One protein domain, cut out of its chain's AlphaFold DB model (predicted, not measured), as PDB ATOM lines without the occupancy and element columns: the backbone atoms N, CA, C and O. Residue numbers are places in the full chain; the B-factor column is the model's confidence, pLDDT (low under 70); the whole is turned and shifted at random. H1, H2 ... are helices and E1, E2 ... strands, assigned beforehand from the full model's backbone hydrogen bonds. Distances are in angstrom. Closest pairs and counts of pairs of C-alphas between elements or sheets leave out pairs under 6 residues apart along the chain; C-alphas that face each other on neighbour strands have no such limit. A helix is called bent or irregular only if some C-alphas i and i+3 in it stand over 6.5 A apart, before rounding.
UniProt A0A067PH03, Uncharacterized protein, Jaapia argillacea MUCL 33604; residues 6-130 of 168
ATOM      1  N   GLU A   6     -31.477 -24.381 -24.192       83.62
ATOM      2  CA  GLU A   6     -31.810 -24.027 -22.803       83.62
ATOM      3  C   GLU A   6     -30.814 -24.635 -21.813       83.62
ATOM      4  O   GLU A   6     -30.290 -23.934 -20.950       83.62
ATOM      5  N   SER A   7     -30.482 -25.918 -21.988       84.94
ATOM      6  CA  SER A   7     -29.523 -26.619 -21.132       84.94
ATOM      7  C   SER A   7     -28.136 -25.979 -21.189       84.94
ATOM      8  O   SER A   7     -27.530 -25.720 -20.152       84.94
ATOM      9  N   ALA A   8     -27.629 -25.706 -22.392       83.88
ATOM     10  CA  ALA A   8     -26.298 -25.148 -22.590       83.88
ATOM     11  C   ALA A   8     -26.209 -23.678 -22.149       83.88
ATOM     12  O   ALA A   8     -25.193 -23.256 -21.587       83.88
ATOM     13  N   THR A   9     -27.286 -22.909 -22.328       83.12
ATOM     14  CA  THR A   9     -27.394 -21.541 -21.800       83.12
ATOM     15  C   THR A   9     -27.375 -21.554 -20.277       83.12
ATOM     16  O   THR A   9     -26.588 -20.833 -19.669       83.12
ATOM     17  N   ASN A  10     -28.175 -22.422 -19.653       88.75
ATOM     18  CA  ASN A  10     -28.244 -22.528 -18.200       88.75
ATOM     19  C   ASN A  10     -26.904 -22.981 -17.592       88.75
ATOM     20  O   ASN A  10     -26.411 -22.369 -16.649       88.75
ATOM     21  N   ALA A  11     -26.257 -23.990 -18.183       89.94
ATOM     22  CA  ALA A  11     -24.925 -24.427 -17.766       89.94
ATOM     23  C   ALA A  11     -23.894 -23.288 -17.850       89.94
ATOM     24  O   ALA A  11     -23.121 -23.083 -16.915       89.94
ATOM     25  N   SER A  12     -23.938 -22.494 -18.926       84.62
ATOM     26  CA  SER A  12     -23.057 -21.332 -19.095       84.62
ATOM     27  C   SER A  12     -23.281 -20.273 -18.008       84.62
ATOM     28  O   SER A  12     -22.311 -19.764 -17.450       84.62
ATOM     29  N   LEU A  13     -24.541 -19.970 -17.667       86.62
ATOM     30  CA  LEU A  13     -24.899 -19.007 -16.614       86.62
ATOM     31  C   LEU A  13     -24.432 -19.445 -15.220       86.62
ATOM     32  O   LEU A  13     -24.115 -18.602 -14.383       86.62
ATOM     33  N   HIS A  14     -24.363 -20.754 -14.979       90.88
ATOM     34  CA  HIS A  14     -23.958 -21.332 -13.697       90.88
ATOM     35  C   HIS A  14     -22.505 -21.820 -13.664       90.88
ATOM     36  O   HIS A  14     -22.116 -22.508 -12.723       90.88
ATOM     37  N   ASN A  15     -21.692 -21.459 -14.664       88.44
ATOM     38  CA  ASN A  15     -20.290 -21.873 -14.777       88.44
ATOM     39  C   ASN A  15     -20.099 -23.405 -14.697       88.44
ATOM     40  O   ASN A  15     -19.125 -23.901 -14.132       88.44
ATOM     41  N   VAL A  16     -21.047 -24.159 -15.255       92.19
ATOM     42  CA  VAL A  16     -20.984 -25.618 -15.354       92.19
ATOM     43  C   VAL A  16     -20.268 -25.984 -16.646       92.19
ATOM     44  O   VAL A  16     -20.731 -25.659 -17.740       92.19
ATOM     45  N   SER A  17     -19.135 -26.674 -16.523       91.25
ATOM     46  CA  SER A  17     -18.423 -27.211 -17.681       91.25
ATOM     47  C   SER A  17     -19.217 -28.339 -18.333       91.25
ATOM     48  O   SER A  17     -19.757 -29.211 -17.654       91.25
ATOM     49  N   MET A  18     -19.258 -28.336 -19.662       92.38
ATOM     50  CA  MET A  18     -19.938 -29.355 -20.457       92.38
ATOM     51  C   MET A  18     -18.926 -30.139 -21.281       92.38
ATOM     52  O   MET A  18     -17.995 -29.566 -21.849       92.38
ATOM     53  N   VAL A  19     -19.140 -31.447 -21.379       94.56
ATOM     54  CA  VAL A  19     -18.370 -32.326 -22.257       94.56
ATOM     55  C   VAL A  19     -19.346 -33.028 -23.184       94.56
ATOM     56  O   VAL A  19     -20.193 -33.795 -22.730       94.56
ATOM     57  N   PHE A  20     -19.213 -32.773 -24.478       93.31
ATOM     58  CA  PHE A  20     -19.903 -33.522 -25.516       93.31
ATOM     59  C   PHE A  20     -18.884 -34.333 -26.292       93.31
ATOM     60  O   PHE A  20     -17.849 -33.819 -26.710       93.31
ATOM     61  N   TYR A  21     -19.177 -35.602 -26.512       95.69
ATOM     62  CA  TYR A  21     -18.366 -36.414 -27.390       95.69
ATOM     63  C   TYR A  21     -19.234 -37.340 -28.221       95.69
ATOM     64  O   TYR A  21     -20.335 -37.711 -27.816       95.69
ATOM     65  N   SER A  22     -18.742 -37.678 -29.404       95.62
ATOM     66  CA  SER A  22     -19.451 -38.524 -30.358       95.62
ATOM     67  C   SER A  22     -18.467 -39.419 -31.092       95.62
ATOM     68  O   SER A  22     -17.296 -39.073 -31.252       95.62
ATOM     69  N   GLY A  23     -18.951 -40.564 -31.557       96.19
ATOM     70  CA  GLY A  23     -18.271 -41.342 -32.579       96.19
ATOM     71  C   GLY A  23     -18.613 -40.822 -33.975       96.19
ATOM     72  O   GLY A  23     -19.742 -40.390 -34.212       96.19
ATOM     73  N   ASN A  24     -17.656 -40.835 -34.903       94.94
ATOM     74  CA  ASN A  24     -17.904 -40.446 -36.297       94.94
ATOM     75  C   ASN A  24     -18.795 -41.451 -37.056       94.94
ATOM     76  O   ASN A  24     -19.396 -41.077 -38.059       94.94
ATOM     77  N   ASP A  25     -18.894 -42.695 -36.577       93.56
ATOM     78  CA  ASP A  25     -19.719 -43.763 -37.154       93.56
ATOM     79  C   ASP A  25     -21.106 -43.880 -36.483       93.56
ATOM     80  O   ASP A  25     -21.780 -44.898 -36.639       93.56
ATOM     81  N   ASP A  26     -21.528 -42.891 -35.686       92.44
ATOM     82  CA  ASP A  26     -22.859 -42.867 -35.066       92.44
ATOM     83  C   ASP A  26     -23.910 -42.257 -36.009       92.44
ATOM     84  O   ASP A  26     -23.873 -41.061 -36.308       92.44
ATOM     85  N   ASP A  27     -24.862 -43.074 -36.461       88.12
ATOM     86  CA  ASP A  27     -26.003 -42.648 -37.278       88.12
ATOM     87  C   ASP A  27     -27.271 -42.352 -36.455       88.12
ATOM     88  O   ASP A  27     -28.145 -41.620 -36.925       88.12
ATOM     89  N   LEU A  28     -27.356 -42.855 -35.216       88.25
ATOM     90  CA  LEU A  28     -28.470 -42.631 -34.290       88.25
ATOM     91  C   LEU A  28     -28.442 -41.199 -33.750       88.25
ATOM     92  O   LEU A  28     -29.472 -40.526 -33.694       88.25
ATOM     93  N   ALA A  29     -27.253 -40.735 -33.358       88.06
ATOM     94  CA  ALA A  29     -27.019 -39.399 -32.820       88.06
ATOM     95  C   ALA A  29     -25.801 -38.746 -33.491       88.06
ATOM     96  O   ALA A  29     -24.780 -38.470 -32.863       88.06
ATOM     97  N   ALA A  30     -25.928 -38.481 -34.794       87.44
ATOM     98  CA  ALA A  30     -24.844 -37.949 -35.611       87.44
ATOM     99  C   ALA A  30     -24.192 -36.688 -35.012       87.44
ATOM    100  O   ALA A  30     -24.852 -35.683 -34.718       87.44
ATOM    101  N   HIS A  31     -22.858 -36.715 -34.930       88.88
ATOM    102  CA  HIS A  31     -22.024 -35.683 -34.299       88.88
ATOM    103  C   HIS A  31     -22.280 -34.257 -34.822       88.88
ATOM    104  O   HIS A  31     -22.109 -33.276 -34.094       88.88
ATOM    105  N   ARG A  32     -22.730 -34.130 -36.077       84.00
ATOM    106  CA  ARG A  32     -22.965 -32.841 -36.733       84.00
ATOM    107  C   ARG A  32     -23.997 -31.983 -36.008       84.00
ATOM    108  O   ARG A  32     -23.855 -30.762 -36.004       84.00
ATOM    109  N   GLY A  33     -25.006 -32.596 -35.384       75.69
ATOM    110  CA  GLY A  33     -26.009 -31.864 -34.605       75.69
ATOM    111  C   GLY A  33     -25.374 -31.058 -33.471       75.69
ATOM    112  O   GLY A  33     -25.689 -29.879 -33.299       75.69
ATOM    113  N   THR A  34     -24.415 -31.671 -32.774       72.50
ATOM    114  CA  THR A  34     -23.639 -31.048 -31.695       72.50
ATOM    115  C   THR A  34     -22.736 -29.930 -32.218       72.50
ATOM    116  O   THR A  34     -22.664 -28.875 -31.589       72.50
ATOM    117  N   GLU A  35     -22.098 -30.127 -33.378       78.81
ATOM    118  CA  GLU A  35     -21.138 -29.175 -33.961       78.81
ATOM    119  C   GLU A  35     -21.753 -27.834 -34.381       78.81
ATOM    120  O   GLU A  35     -21.127 -26.791 -34.186       78.81
ATOM    121  N   VAL A  36     -22.937 -27.846 -35.008       78.38
ATOM    122  CA  VAL A  36     -23.434 -26.661 -35.740       78.38
ATOM    123  C   VAL A  36     -24.679 -26.011 -35.149       78.38
ATOM    124  O   VAL A  36     -24.959 -24.862 -35.472       78.38
ATOM    125  N   ASN A  37     -25.448 -26.714 -34.312       75.31
ATOM    126  CA  ASN A  37     -26.794 -26.260 -33.938       75.31
ATOM    127  C   ASN A  37     -26.976 -25.960 -32.438       75.31
ATOM    128  O   ASN A  37     -28.089 -25.650 -32.010       75.31
ATOM    129  N   THR A  38     -25.904 -26.024 -31.647       77.31
ATOM    130  CA  THR A  38     -25.941 -25.800 -30.192       77.31
ATOM    131  C   THR A  38     -25.514 -24.373 -29.850       77.31
ATOM    132  O   THR A  38     -24.479 -23.920 -30.326       77.31
ATOM    133  N   THR A  39     -26.251 -23.672 -28.985       83.44
ATOM    134  CA  THR A  39     -25.840 -22.364 -28.439       83.44
ATOM    135  C   THR A  39     -25.323 -22.525 -27.017       83.44
ATOM    136  O   THR A  39     -26.058 -22.965 -26.141       83.44
ATOM    137  N   PHE A  40     -24.071 -22.145 -26.784       83.81
ATOM    138  CA  PHE A  40     -23.389 -22.193 -25.485       83.81
ATOM    139  C   PHE A  40     -22.554 -20.925 -25.322       83.81
ATOM    140  O   PHE A  40     -22.224 -20.296 -26.321       83.81
ATOM    141  N   GLY A  41     -22.261 -20.471 -24.102       82.31
ATOM    142  CA  GLY A  41     -21.459 -19.257 -23.880       82.31
ATOM    143  C   GLY A  41     -21.907 -18.031 -24.696       82.31
ATOM    144  O   GLY A  41     -21.059 -17.295 -25.194       82.31
ATOM    145  N   GLY A  42     -23.217 -17.878 -24.928       83.81
ATOM    146  CA  GLY A  42     -23.825 -16.748 -25.644       83.81
ATOM    147  C   GLY A  42     -23.723 -16.734 -27.179       83.81
ATOM    148  O   GLY A  42     -24.304 -15.841 -27.787       83.81
ATOM    149  N   ILE A  43     -23.041 -17.692 -27.826       86.00
ATOM    150  CA  ILE A  43     -22.883 -17.736 -29.301       86.00
ATOM    151  C   ILE A  43     -23.247 -19.132 -29.814       86.00
ATOM    152  O   ILE A  43     -22.908 -20.134 -29.182       86.00
ATOM    153  N   GLN A  44     -23.958 -19.196 -30.942       85.94
ATOM    154  CA  GLN A  44     -24.326 -20.451 -31.598       85.94
ATOM    155  C   GLN A  44     -23.119 -21.100 -32.285       85.94
ATOM    156  O   GLN A  44     -22.394 -20.436 -33.021       85.94
ATOM    157  N   GLY A  45     -22.953 -22.406 -32.080       85.50
ATOM    158  CA  GLY A  45     -21.873 -23.207 -32.648       85.50
ATOM    159  C   GLY A  45     -20.503 -22.829 -32.093       85.50
ATOM    160  O   GLY A  45     -20.397 -22.026 -31.168       85.50
ATOM    161  N   PHE A  46     -19.453 -23.417 -32.662       89.81
ATOM    162  CA  PHE A  46     -18.074 -23.061 -32.337       89.81
ATOM    163  C   PHE A  46     -17.616 -21.801 -33.076       89.81
ATOM    164  O   PHE A  46     -17.937 -21.610 -34.248       89.81
ATOM    165  N   THR A  47     -16.810 -20.970 -32.413       90.44
ATOM    166  CA  THR A  47     -16.213 -19.765 -33.021       90.44
ATOM    167  C   THR A  47     -15.149 -20.104 -34.061       90.44
ATOM    168  O   THR A  47     -14.918 -19.339 -34.997       90.44
ATOM    169  N   ARG A  48     -14.527 -21.277 -33.924       90.31
ATOM    170  CA  ARG A  48     -13.603 -21.869 -34.890       90.31
ATOM    171  C   ARG A  48     -14.021 -23.301 -35.153       90.31
ATOM    172  O   ARG A  48     -14.469 -23.991 -34.243       90.31
ATOM    173  N   LYS A  49     -13.872 -23.761 -36.390       90.50
ATOM    174  CA  LYS A  49     -14.253 -25.125 -36.742       90.50
ATOM    175  C   LYS A  49     -13.376 -26.138 -35.983       90.50
ATOM    176  O   LYS A  49     -12.156 -26.098 -36.162       90.50
ATOM    177  N   PRO A  50     -13.972 -27.081 -35.226       93.69
ATOM    178  CA  PRO A  50     -13.232 -28.158 -34.579       93.69
ATOM    179  C   PRO A  50     -12.342 -28.906 -35.575       93.69
ATOM    180  O   PRO A  50     -12.826 -29.439 -36.573       93.69
ATOM    181  N   SER A  51     -11.031 -28.902 -35.336       95.94
ATOM    182  CA  SER A  51     -10.053 -29.537 -36.234       95.94
ATOM    183  C   SER A  51      -8.720 -29.899 -35.570       95.94
ATOM    184  O   SER A  51      -7.825 -30.415 -36.243       95.94
ATOM    185  N   THR A  52      -8.562 -29.644 -34.268       97.75
ATOM    186  CA  THR A  52      -7.333 -29.965 -33.538       97.75
ATOM    187  C   THR A  52      -7.233 -31.470 -33.317       97.75
ATOM    188  O   THR A  52      -8.114 -32.036 -32.665       97.75
ATOM    189  N   PRO A  53      -6.191 -32.139 -33.838       97.81
ATOM    190  CA  PRO A  53      -6.022 -33.567 -33.638       97.81
ATOM    191  C   PRO A  53      -5.637 -33.878 -32.188       97.81
ATOM    192  O   PRO A  53      -4.893 -33.133 -31.550       97.81
ATOM    193  N   TRP A  54      -6.088 -35.027 -31.695       98.19
ATOM    194  CA  TRP A  54      -5.579 -35.630 -30.464       98.19
ATOM    195  C   TRP A  54      -5.338 -37.126 -30.670       98.19
ATOM    196  O   TRP A  54      -5.851 -37.744 -31.609       98.19
ATOM    197  N   TYR A  55      -4.512 -37.702 -29.804       98.31
ATOM    198  CA  TYR A  55      -3.902 -39.006 -30.023       98.31
ATOM    199  C   TYR A  55      -4.076 -39.902 -28.804       98.31
ATOM    200  O   TYR A  55      -4.205 -39.425 -27.676       98.31
ATOM    201  N   LYS A  56      -4.077 -41.212 -29.048       98.06
ATOM    202  CA  LYS A  56      -4.002 -42.232 -27.998       98.06
ATOM    203  C   LYS A  56      -2.572 -42.303 -27.449       98.06
ATOM    204  O   LYS A  56      -1.647 -41.739 -28.031       98.06
ATOM    205  N   ASP A  57      -2.380 -43.072 -26.379       98.19
ATOM    206  CA  ASP A  57      -1.061 -43.272 -25.760       98.19
ATOM    207  C   ASP A  57      -0.030 -43.914 -26.717       98.19
ATOM    208  O   ASP A  57       1.169 -43.696 -26.569       98.19
ATOM    209  N   ASP A  58      -0.482 -44.670 -27.724       97.56
ATOM    210  CA  ASP A  58       0.374 -45.271 -28.761       97.56
ATOM    211  C   ASP A  58       0.714 -44.311 -29.922       97.56
ATOM    212  O   ASP A  58       1.364 -44.708 -30.890       97.56
ATOM    213  N   GLY A  59       0.266 -43.053 -29.850       97.62
ATOM    214  CA  GLY A  59       0.468 -42.041 -30.886       97.62
ATOM    215  C   GLY A  59      -0.474 -42.159 -32.087       97.62
ATOM    216  O   GLY A  59      -0.362 -41.369 -33.025       97.62
ATOM    217  N   THR A  60      -1.423 -43.101 -32.094       97.88
ATOM    218  CA  THR A  60      -2.428 -43.189 -33.162       97.88
ATOM    219  C   THR A  60      -3.469 -42.080 -33.027       97.88
ATOM    220  O   THR A  60      -3.885 -41.723 -31.922       97.88
ATOM    221  N   LEU A  61      -3.895 -41.513 -34.163       97.56
ATOM    222  CA  LEU A  61      -4.922 -40.469 -34.195       97.56
ATOM    223  C   LEU A  61      -6.220 -41.013 -33.585       97.56
ATOM    224  O   LEU A  61      -6.771 -42.005 -34.063       97.56
ATOM    225  N   ALA A  62      -6.698 -40.358 -32.530       98.06
ATOM    226  CA  ALA A  62      -7.942 -40.713 -31.855       98.06
ATOM    227  C   ALA A  62      -9.133 -39.926 -32.416       98.06
ATOM    228  O   ALA A  62     -10.255 -40.431 -32.454       98.06
ATOM    229  N   GLY A  63      -8.877 -38.708 -32.895       97.06
ATOM    230  CA  GLY A  63      -9.860 -37.875 -33.567       97.06
ATOM    231  C   GLY A  63      -9.564 -36.394 -33.400       97.06
ATOM    232  O   GLY A  63      -8.397 -35.998 -33.414       97.06
ATOM    233  N   ILE A  64     -10.615 -35.586 -33.251       97.44
ATOM    234  CA  ILE A  64     -10.494 -34.140 -33.013       97.44
ATOM    235  C   ILE A  64     -11.046 -33.750 -31.647       97.44
ATOM    236  O   ILE A  64     -11.975 -34.380 -31.145       97.44
ATOM    237  N   VAL A  65     -10.467 -32.707 -31.059       97.50
ATOM    238  CA  VAL A  65     -10.925 -32.095 -29.809       97.50
ATOM    239  C   VAL A  65     -11.002 -30.584 -29.983       97.50
ATOM    240  O   VAL A  65     -10.194 -29.989 -30.688       97.50
ATOM    241  N   HIS A  66     -11.990 -29.953 -29.363       96.44
ATOM    242  CA  HIS A  66     -12.166 -28.506 -29.383       96.44
ATOM    243  C   HIS A  66     -12.715 -28.047 -28.046       96.44
ATOM    244  O   HIS A  66     -13.646 -28.652 -27.514       96.44
ATOM    245  N   ARG A  67     -12.147 -26.987 -27.483       95.25
ATOM    246  CA  ARG A  67     -12.545 -26.466 -26.179       95.25
ATOM    247  C   ARG A  67     -12.664 -24.958 -26.257       95.25
ATOM    248  O   ARG A  67     -11.699 -24.263 -26.546       95.25
ATOM    249  N   GLU A  68     -13.842 -24.441 -25.961       93.38
ATOM    250  CA  GLU A  68     -14.052 -23.003 -25.832       93.38
ATOM    251  C   GLU A  68     -15.283 -22.741 -24.967       93.38
ATOM    252  O   GLU A  68     -16.223 -23.536 -24.951       93.38
ATOM    253  N   ARG A  69     -15.287 -21.619 -24.238       91.88
ATOM    254  CA  ARG A  69     -16.458 -21.150 -23.471       91.88
ATOM    255  C   ARG A  69     -17.050 -22.231 -22.546       91.88
ATOM    256  O   ARG A  69     -18.260 -22.433 -22.512       91.88
ATOM    257  N   ASN A  70     -16.176 -22.923 -21.806       90.94
ATOM    258  CA  ASN A  70     -16.506 -24.016 -20.879       90.94
ATOM    259  C   ASN A  70     -17.164 -25.259 -21.510       90.94
ATOM    260  O   ASN A  70     -17.662 -26.120 -20.783       90.94
ATOM    261  N   LEU A  71     -17.120 -25.397 -22.836       92.31
ATOM    262  CA  LEU A  71     -17.541 -26.598 -23.543       92.31
ATOM    263  C   LEU A  71     -16.319 -27.315 -24.112       92.31
ATOM    264  O   LEU A  71     -15.506 -26.711 -24.809       92.31
ATOM    265  N   THR A  72     -16.207 -28.608 -23.822       95.12
ATOM    266  CA  THR A  72     -15.272 -29.530 -24.476       95.12
ATOM    267  C   THR A  72     -16.052 -30.400 -25.447       95.12
ATOM    268  O   THR A  72     -17.028 -31.040 -25.064       95.12
ATOM    269  N   TYR A  73     -15.615 -30.427 -26.697       95.25
ATOM    270  CA  TYR A  73     -16.128 -31.295 -27.740       95.25
ATOM    271  C   TYR A  73     -15.042 -32.244 -28.218       95.25
ATOM    272  O   TYR A  73     -13.917 -31.808 -28.461       95.25
ATOM    273  N   ALA A  74     -15.376 -33.521 -28.381       97.06
ATOM    274  CA  ALA A  74     -14.494 -34.493 -29.008       97.06
ATOM    275  C   ALA A  74     -15.244 -35.366 -30.016       97.06
ATOM    276  O   ALA A  74     -16.318 -35.897 -29.730       97.06
ATOM    277  N   LEU A  75     -14.642 -35.561 -31.183       96.88
ATOM    278  CA  LEU A  75     -15.096 -36.534 -32.170       96.88
ATOM    279  C   LEU A  75     -14.081 -37.665 -32.232       96.88
ATOM    280  O   LEU A  75     -12.902 -37.418 -32.480       96.88
ATOM    281  N   PHE A  76     -14.548 -38.885 -32.005       97.81
ATOM    282  CA  PHE A  76     -13.743 -40.098 -32.004       97.81
ATOM    283  C   PHE A  76     -13.814 -40.765 -33.373       97.81
ATOM    284  O   PHE A  76     -14.904 -41.053 -33.867       97.81
ATOM    285  N   ILE A  77     -12.655 -41.030 -33.970       96.25
ATOM    286  CA  ILE A  77     -12.552 -41.763 -35.233       96.25
ATOM    287  C   ILE A  77     -12.694 -43.265 -34.965       96.25
ATOM    288  O   ILE A  77     -12.053 -43.808 -34.065       96.25
ATOM    289  N   GLY A  78     -13.505 -43.939 -35.779       94.31
ATOM    290  CA  GLY A  78     -13.753 -45.378 -35.696       94.31
ATOM    291  C   GLY A  78     -14.615 -45.777 -34.498       94.31
ATOM    292  O   GLY A  78     -14.521 -46.914 -34.029       94.31
ATOM    293  N   ALA A  79     -15.393 -44.840 -33.954       95.44
ATOM    294  CA  ALA A  79     -16.320 -45.084 -32.858       95.44
ATOM    295  C   ALA A  79     -17.765 -44.881 -33.319       95.44
ATOM    296  O   ALA A  79     -18.047 -43.990 -34.116       95.44
ATOM    297  N   ARG A  80     -18.678 -45.680 -32.757       92.00
ATOM    298  CA  ARG A  80     -20.134 -45.570 -32.954       92.00
ATOM    299  C   ARG A  80     -20.789 -44.891 -31.744       92.00
ATOM    300  O   ARG A  80     -20.110 -44.222 -30.968       92.00
ATOM    301  N   HIS A  81     -22.090 -45.119 -31.549       93.06
ATOM    302  CA  HIS A  81     -22.883 -44.572 -30.443       93.06
ATOM    303  C   HIS A  81     -22.266 -44.821 -29.054       93.06
ATOM    304  O   HIS A  81     -22.164 -43.918 -28.227       93.06
ATOM    305  N   LEU A  82     -21.784 -46.042 -28.800       94.12
ATOM    306  CA  LEU A  82     -21.135 -46.416 -27.541       94.12
ATOM    307  C   LEU A  82     -19.612 -46.249 -27.641       94.12
ATOM    308  O   LEU A  82     -18.878 -47.228 -27.713       94.12
ATOM    309  N   VAL A  83     -19.113 -45.010 -27.664       96.75
ATOM    310  CA  VAL A  83     -17.681 -44.716 -27.906       96.75
ATOM    311  C   VAL A  83     -16.701 -45.603 -27.112       96.75
ATOM    312  O   VAL A  83     -15.793 -46.150 -27.742       96.75
ATOM    313  N   PRO A  84     -16.862 -45.830 -25.789       97.12
ATOM    314  CA  PRO A  84     -15.926 -46.668 -25.034       97.12
ATOM    315  C   PRO A  84     -15.947 -48.156 -25.410       97.12
ATOM    316  O   PRO A  84     -14.967 -48.847 -25.158       97.12
ATOM    317  N   GLU A  85     -17.029 -48.656 -26.008       94.56
ATOM    318  CA  GLU A  85     -17.106 -50.032 -26.516       94.56
ATOM    319  C   GLU A  85     -16.235 -50.201 -27.768       94.56
ATOM    320  O   GLU A  85     -15.512 -51.187 -27.899       94.56
ATOM    321  N   TRP A  86     -16.267 -49.214 -28.669       94.25
ATOM    322  CA  TRP A  86     -15.611 -49.292 -29.979       94.25
ATOM    323  C   TRP A  86     -14.179 -48.753 -29.981       94.25
ATOM    324  O   TRP A  86     -13.342 -49.232 -30.742       94.25
ATOM    325  N   GLN A  87     -13.881 -47.770 -29.130       97.31
ATOM    326  CA  GLN A  87     -12.555 -47.164 -28.994       97.31
ATOM    327  C   GLN A  87     -12.154 -47.045 -27.510       97.31
ATOM    328  O   GLN A  87     -11.966 -45.930 -27.011       97.31
ATOM    329  N   PRO A  88     -11.998 -48.164 -26.774       97.56
ATOM    330  CA  PRO A  88     -11.750 -48.137 -25.330       97.56
ATOM    331  C   PRO A  88     -10.445 -47.424 -24.956       97.56
ATOM    332  O   PRO A  88     -10.420 -46.664 -23.990       97.56
ATOM    333  N   GLN A  89      -9.371 -47.606 -25.734       98.31
ATOM    334  CA  GLN A  89      -8.090 -46.937 -25.474       98.31
ATOM    335  C   GLN A  89      -8.218 -45.418 -25.625       98.31
ATOM    336  O   GLN A  89      -7.764 -44.671 -24.763       98.31
ATOM    337  N   ALA A  90      -8.879 -44.958 -26.693       98.50
ATOM    338  CA  ALA A  90      -9.113 -43.533 -26.904       98.50
ATOM    339  C   ALA A  90     -10.028 -42.961 -25.810       98.50
ATOM    340  O   ALA A  90      -9.734 -41.906 -25.258       98.50
ATOM    341  N   ALA A  91     -11.110 -43.661 -25.458       98.56
ATOM    342  CA  ALA A  91     -12.047 -43.219 -24.426       98.56
ATOM    343  C   ALA A  91     -11.369 -43.085 -23.055       98.56
ATOM    344  O   ALA A  91     -11.621 -42.118 -22.335       98.56
ATOM    345  N   TYR A  92     -10.468 -44.013 -22.715       98.44
ATOM    346  CA  TYR A  92      -9.691 -43.938 -21.483       98.44
ATOM    347  C   TYR A  92      -8.750 -42.730 -21.461       98.44
ATOM    348  O   TYR A  92      -8.740 -41.985 -20.479       98.44
ATOM    349  N   VAL A  93      -8.016 -42.484 -22.553       98.56
ATOM    350  CA  VAL A  93      -7.175 -41.282 -22.689       98.56
ATOM    351  C   VAL A  93      -8.026 -40.019 -22.574       98.56
ATOM    352  O   VAL A  93      -7.672 -39.114 -21.824       98.56
ATOM    353  N   PHE A  94      -9.183 -39.969 -23.235       98.50
ATOM    354  CA  PHE A  94     -10.069 -38.810 -23.174       98.50
ATOM    355  C   PHE A  94     -10.555 -38.511 -21.751       98.50
ATOM    356  O   PHE A  94     -10.458 -37.374 -21.282       98.50
ATOM    357  N   LEU A  95     -11.018 -39.540 -21.034       98.44
ATOM    358  CA  LEU A  95     -11.428 -39.425 -19.635       98.44
ATOM    359  C   LEU A  95     -10.277 -38.917 -18.755       98.44
ATOM    360  O   LEU A  95     -10.458 -37.963 -17.999       98.44
ATOM    361  N   ARG A  96      -9.099 -39.540 -18.869       98.19
ATOM    362  CA  ARG A  96      -7.916 -39.226 -18.055       98.19
ATOM    363  C   ARG A  96      -7.400 -37.812 -18.308       98.19
ATOM    364  O   ARG A  96      -7.113 -37.099 -17.355       98.19
ATOM    365  N   GLU A  97      -7.279 -37.415 -19.570       97.75
ATOM    366  CA  GLU A  97      -6.564 -36.200 -19.976       97.75
ATOM    367  C   GLU A  97      -7.464 -34.962 -20.057       97.75
ATOM    368  O   GLU A  97      -7.051 -33.869 -19.664       97.75
ATOM    369  N   PHE A  98      -8.694 -35.115 -20.557       97.00
ATOM    370  CA  PHE A  98      -9.553 -33.979 -20.913       97.00
ATOM    371  C   PHE A  98     -10.703 -33.751 -19.935       97.00
ATOM    372  O   PHE A  98     -11.094 -32.600 -19.739       97.00
ATOM    373  N   ILE A  99     -11.239 -34.820 -19.332       96.25
ATOM    374  CA  ILE A  99     -12.340 -34.725 -18.360       96.25
ATOM    375  C   ILE A  99     -11.797 -34.569 -16.938       96.25
ATOM    376  O   ILE A  99     -12.178 -33.639 -16.234       96.25
ATOM    377  N   LEU A 100     -10.922 -35.482 -16.510       97.12
ATOM    378  CA  LEU A 100     -10.340 -35.480 -15.162       97.12
ATOM    379  C   LEU A 100      -8.999 -34.737 -15.101       97.12
ATOM    380  O   LEU A 100      -8.572 -34.312 -14.028       97.12
ATOM    381  N   GLY A 101      -8.328 -34.617 -16.246       95.81
ATOM    382  CA  GLY A 101      -7.020 -33.994 -16.387       95.81
ATOM    383  C   GLY A 101      -7.081 -32.511 -16.752       95.81
ATOM    384  O   GLY A 101      -8.123 -31.860 -16.718       95.81
ATOM    385  N   HIS A 102      -5.916 -31.973 -17.106       95.56
ATOM    386  CA  HIS A 102      -5.706 -30.560 -17.434       95.56
ATOM    387  C   HIS A 102      -5.101 -30.372 -18.833       95.56
ATOM    388  O   HIS A 102      -4.442 -29.369 -19.100       95.56
ATOM    389  N   ASN A 103      -5.302 -31.338 -19.732       96.44
ATOM    390  CA  ASN A 103      -4.767 -31.265 -21.085       96.44
ATOM    391  C   ASN A 103      -5.444 -30.131 -21.875       96.44
ATOM    392  O   ASN A 103      -6.658 -30.136 -22.072       96.44
ATOM    393  N   THR A 104      -4.666 -29.150 -22.331       97.12
ATOM    394  CA  THR A 104      -5.183 -27.953 -23.011       97.12
ATOM    395  C   THR A 104      -5.333 -28.110 -24.522       97.12
ATOM    396  O   THR A 104      -5.777 -27.171 -25.176       97.12
ATOM    397  N   THR A 105      -5.011 -29.266 -25.111       98.06
ATOM    398  CA  THR A 105      -5.202 -29.500 -26.551       98.06
ATOM    399  C   THR A 105      -6.649 -29.203 -26.976       98.06
ATOM    400  O   THR A 105      -7.611 -29.616 -26.326       98.06
ATOM    401  N   GLY A 106      -6.799 -28.449 -28.065       97.31
ATOM    402  CA  GLY A 106      -8.075 -27.975 -28.603       97.31
ATOM    403  C   GLY A 106      -8.622 -26.711 -27.939       97.31
ATOM    404  O   GLY A 106      -9.651 -26.211 -28.385       97.31
ATOM    405  N   LEU A 107      -7.981 -26.182 -26.890       97.31
ATOM    406  CA  LEU A 107      -8.414 -24.947 -26.236       97.31
ATOM    407  C   LEU A 107      -8.242 -23.732 -27.149       97.31
ATOM    408  O   LEU A 107      -7.177 -23.535 -27.730       97.31
ATOM    409  N   VAL A 108      -9.288 -22.910 -27.235       96.44
ATOM    410  CA  VAL A 108      -9.273 -21.613 -27.916       96.44
ATOM    411  C   VAL A 108      -9.147 -20.494 -26.886       96.44
ATOM    412  O   VAL A 108     -10.045 -20.293 -26.068       96.44
ATOM    413  N   GLU A 109      -8.062 -19.727 -26.975       93.94
ATOM    414  CA  GLU A 109      -7.851 -18.499 -26.200       93.94
ATOM    415  C   GLU A 109      -7.485 -17.352 -27.143       93.94
ATOM    416  O   GLU A 109      -6.430 -17.345 -27.781       93.94
ATOM    417  N   GLY A 110      -8.389 -16.376 -27.266       90.44
ATOM    418  CA  GLY A 110      -8.246 -15.296 -28.239       90.44
ATOM    419  C   GLY A 110      -8.149 -15.843 -29.665       90.44
ATOM    420  O   GLY A 110      -9.092 -16.441 -30.178       90.44
ATOM    421  N   THR A 111      -7.004 -15.634 -30.314       91.25
ATOM    422  CA  THR A 111      -6.728 -16.108 -31.681       91.25
ATOM    423  C   THR A 111      -5.897 -17.393 -31.725       91.25
ATOM    424  O   THR A 111      -5.595 -17.887 -32.816       91.25
ATOM    425  N   THR A 112      -5.545 -17.962 -30.573       95.44
ATOM    426  CA  THR A 112      -4.687 -19.146 -30.462       95.44
ATOM    427  C   THR A 112      -5.516 -20.407 -30.229       95.44
ATOM    428  O   THR A 112      -6.465 -20.394 -29.449       95.44
ATOM    429  N   VAL A 113      -5.131 -21.503 -30.896       97.00
ATOM    430  CA  VAL A 113      -5.662 -22.852 -30.654       97.00
ATOM    431  C   VAL A 113      -4.526 -23.754 -30.187       97.00
ATOM    432  O   VAL A 113      -3.571 -24.005 -30.928       97.00
ATOM    433  N   PHE A 114      -4.608 -24.229 -28.950       97.81
ATOM    434  CA  PHE A 114      -3.589 -25.096 -28.361       97.81
ATOM    435  C   PHE A 114      -3.594 -26.472 -29.039       97.81
ATOM    436  O   PHE A 114      -4.644 -27.077 -29.224       97.81
ATOM    437  N   GLY A 115      -2.419 -26.978 -29.421       96.25
ATOM    438  CA  GLY A 115      -2.290 -28.206 -30.223       96.25
ATOM    439  C   GLY A 115      -2.453 -28.005 -31.737       96.25
ATOM    440  O   GLY A 115      -2.223 -28.944 -32.496       96.25
ATOM    441  N   GLY A 116      -2.772 -26.785 -32.184       96.44
ATOM    442  CA  GLY A 116      -2.878 -26.427 -33.599       96.44
ATOM    443  C   GLY A 116      -4.187 -26.865 -34.259       96.44
ATOM    444  O   GLY A 116      -5.048 -27.487 -33.647       96.44
ATOM    445  N   GLU A 117      -4.347 -26.521 -35.533       94.81
ATOM    446  CA  GLU A 117      -5.509 -26.881 -36.350       94.81
ATOM    447  C   GLU A 117      -5.040 -27.677 -37.569       94.81
ATOM    448  O   GLU A 117      -4.039 -27.334 -38.203       94.81
ATOM    449  N   SER A 118      -5.759 -28.745 -37.912       95.06
ATOM    450  CA  SER A 118      -5.477 -29.533 -39.109       95.06
ATOM    451  C   SER A 118      -6.359 -29.075 -40.261       95.06
ATOM    452  O   SER A 118      -7.581 -29.183 -40.195       95.06
ATOM    453  N   SER A 119      -5.758 -28.633 -41.367       89.62
ATOM    454  CA  SER A 119      -6.505 -28.295 -42.587       89.62
ATOM    455  C   SER A 119      -7.199 -29.508 -43.211       89.62
ATOM    456  O   SER A 119      -8.217 -29.348 -43.879       89.62
ATOM    457  N   LEU A 120      -6.683 -30.722 -42.989       87.50
ATOM    458  CA  LEU A 120      -7.307 -31.962 -43.450       87.50
ATOM    459  C   LEU A 120      -8.571 -32.276 -42.641       87.50
ATOM    460  O   LEU A 120      -9.617 -32.548 -43.218       87.50
ATOM    461  N   LEU A 121      -8.489 -32.196 -41.310       88.44
ATOM    462  CA  LEU A 121      -9.623 -32.484 -40.419       88.44
ATOM    463  C   LEU A 121     -10.618 -31.314 -40.360       88.44
ATOM    464  O   LEU A 121     -11.797 -31.500 -40.076       88.44
ATOM    465  N   GLY A 122     -10.153 -30.105 -40.677       82.31
ATOM    466  CA  GLY A 122     -10.962 -28.902 -40.830       82.31
ATOM    467  C   GLY A 122     -11.716 -28.830 -42.160       82.31
ATOM    468  O   GLY A 122     -12.534 -27.928 -42.343       82.31
ATOM    469  N   GLN A 123     -11.519 -29.766 -43.091       78.94
ATOM    470  CA  GLN A 123     -12.310 -29.851 -44.321       78.94
ATOM    471  C   GLN A 123     -13.561 -30.712 -44.115       78.94
ATOM    472  O   GLN A 123     -13.500 -31.800 -43.560       78.94
ATOM    473  N   GLY A 124     -14.722 -30.218 -44.559       77.38
ATOM    474  CA  GLY A 124     -15.963 -31.006 -44.570       77.38
ATOM    475  C   GLY A 124     -16.412 -31.552 -43.203       77.38
ATOM    476  O   GLY A 124     -16.395 -30.830 -42.204       77.38
ATOM    477  N   ILE A 125     -16.876 -32.800 -43.197       83.31
ATOM    478  CA  ILE A 125     -17.159 -33.614 -42.007       83.31
ATOM    479  C   ILE A 125     -16.178 -34.785 -42.002       83.31
ATOM    480  O   ILE A 125     -15.802 -35.246 -43.078       83.31
ATOM    481  N   ILE A 126     -15.790 -35.289 -40.828       88.56
ATOM    482  CA  ILE A 126     -15.087 -36.574 -40.743       88.56
ATOM    483  C   ILE A 126     -16.138 -37.660 -41.000       88.56
ATOM    484  O   ILE A 126     -17.025 -37.829 -40.164       88.56
ATOM    485  N   PRO A 127     -16.110 -38.349 -42.156       87.12
ATOM    486  CA  PRO A 127     -17.159 -39.292 -42.498       87.12
ATOM    487  C   PRO A 127     -17.053 -40.547 -41.635       87.12
ATOM    488  O   PRO A 127     -15.963 -40.929 -41.197       87.12
ATOM    489  N   GLY A 128     -18.193 -41.197 -41.431       89.75
ATOM    490  CA  GLY A 128     -18.232 -42.555 -40.918       89.75
ATOM    491  C   GLY A 128     -18.093 -43.614 -42.017       89.75
ATOM    492  O   GLY A 128     -17.857 -43.307 -43.192       89.75
ATOM    493  N   THR A 129     -18.267 -44.879 -41.644       90.88
ATOM    494  CA  THR A 129     -18.348 -46.012 -42.581       90.88
ATOM    495  C   THR A 129     -19.567 -45.908 -43.512       90.88
ATOM    496  O   THR A 129     -20.572 -45.279 -43.195       90.88
ATOM    497  N   THR A 130     -19.507 -46.574 -44.670       90.94
ATOM    498  CA  THR A 130     -20.619 -46.651 -45.639       90.94
ATOM    499  C   THR A 130     -21.666 -47.723 -45.315       90.94
ATOM    500  O   THR A 130     -22.690 -47.803 -45.999       90.94
TER     501      THR A 130
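This is residues 6 to 130 of the 168 residues of an uncharacterized protein of Jaapia argillacea MUCL 33604 (UniProt A0A067PH03). A twisted sheet of four strands runs through a rounded body, with H4 along one face and the short helices H1, H2 and H3 grazing it. Residues 100 to 130, without a named element, wind from H4 past the E2 edge to the side away from H4. The 125 printed residues hold H1 E1 H2 E2 E3 E4 H3 H4 along the chain, and the mixed sheet has the order E1 E4 E3 E2. The class is mixed, helices and strands, with under half of the residues in named elements; the whole is compact, with a radius of gyration of the C-alphas of 13.7 A and spans of 36 by 29 by 28 A.

H1, residues 6 to 13, only grazes the sheet. E1, residues 18 to 23, is parallel to its neighbour E4, residues 71 to 76, with N 20 and O 72 2.8 A apart. H2, residues 32 to 36, only grazes the sheet. E1, H2 and E2, residues 52 to 55, form a split strand-helix-strand unit, two strands of one sheet that are not neighbours with a helix between them along the chain; E4 and E3, residues 61 to 68, are between E1 and E2 in the sheet, and the crossover is right-handed. E2, E3 and E4 form a meander, each strand the antiparallel neighbour of the one before, in two hairpins: N 65 and O 52 are 2.9 A apart, N 66 and O 73 2.8 A. H3, residues 83 to 86, only grazes the sheet and touches H4, residues 88 to 99, only at the corner, the closest C-alphas being those of Pro 84 and Ala 91, 5.2 A apart. H4 makes two layers with the sheet, helix on one face: its height over the sheet is 8.8 A, over E4 and E3, along the strands at 14 degrees to E4 on the local plane. Every O i to N i+4 pair is within hydrogen-bond range in H1 and H2, 7 of 8 in H4; H3 is too short for one.

H1 begins at C-alpha 6, (-31.810, -24.027, -22.803). E1 is 17.1 A long, E3 21.4 A and E4 16.4 A. H4, 15.1 A long, ends at C-alpha 99, (-12.340, -34.725, -18.360); it is neither bent nor irregular, but only just: C-alphas 96 and 99 are 6.3 A apart.

The two C-alphas farthest apart, those of His 14 and Thr 130, are 40.9 A apart. The printed part has no cut, and the link from H2 to E2 is long. Mean pLDDT of the printed part is 92.1, and no printed residue is under 70.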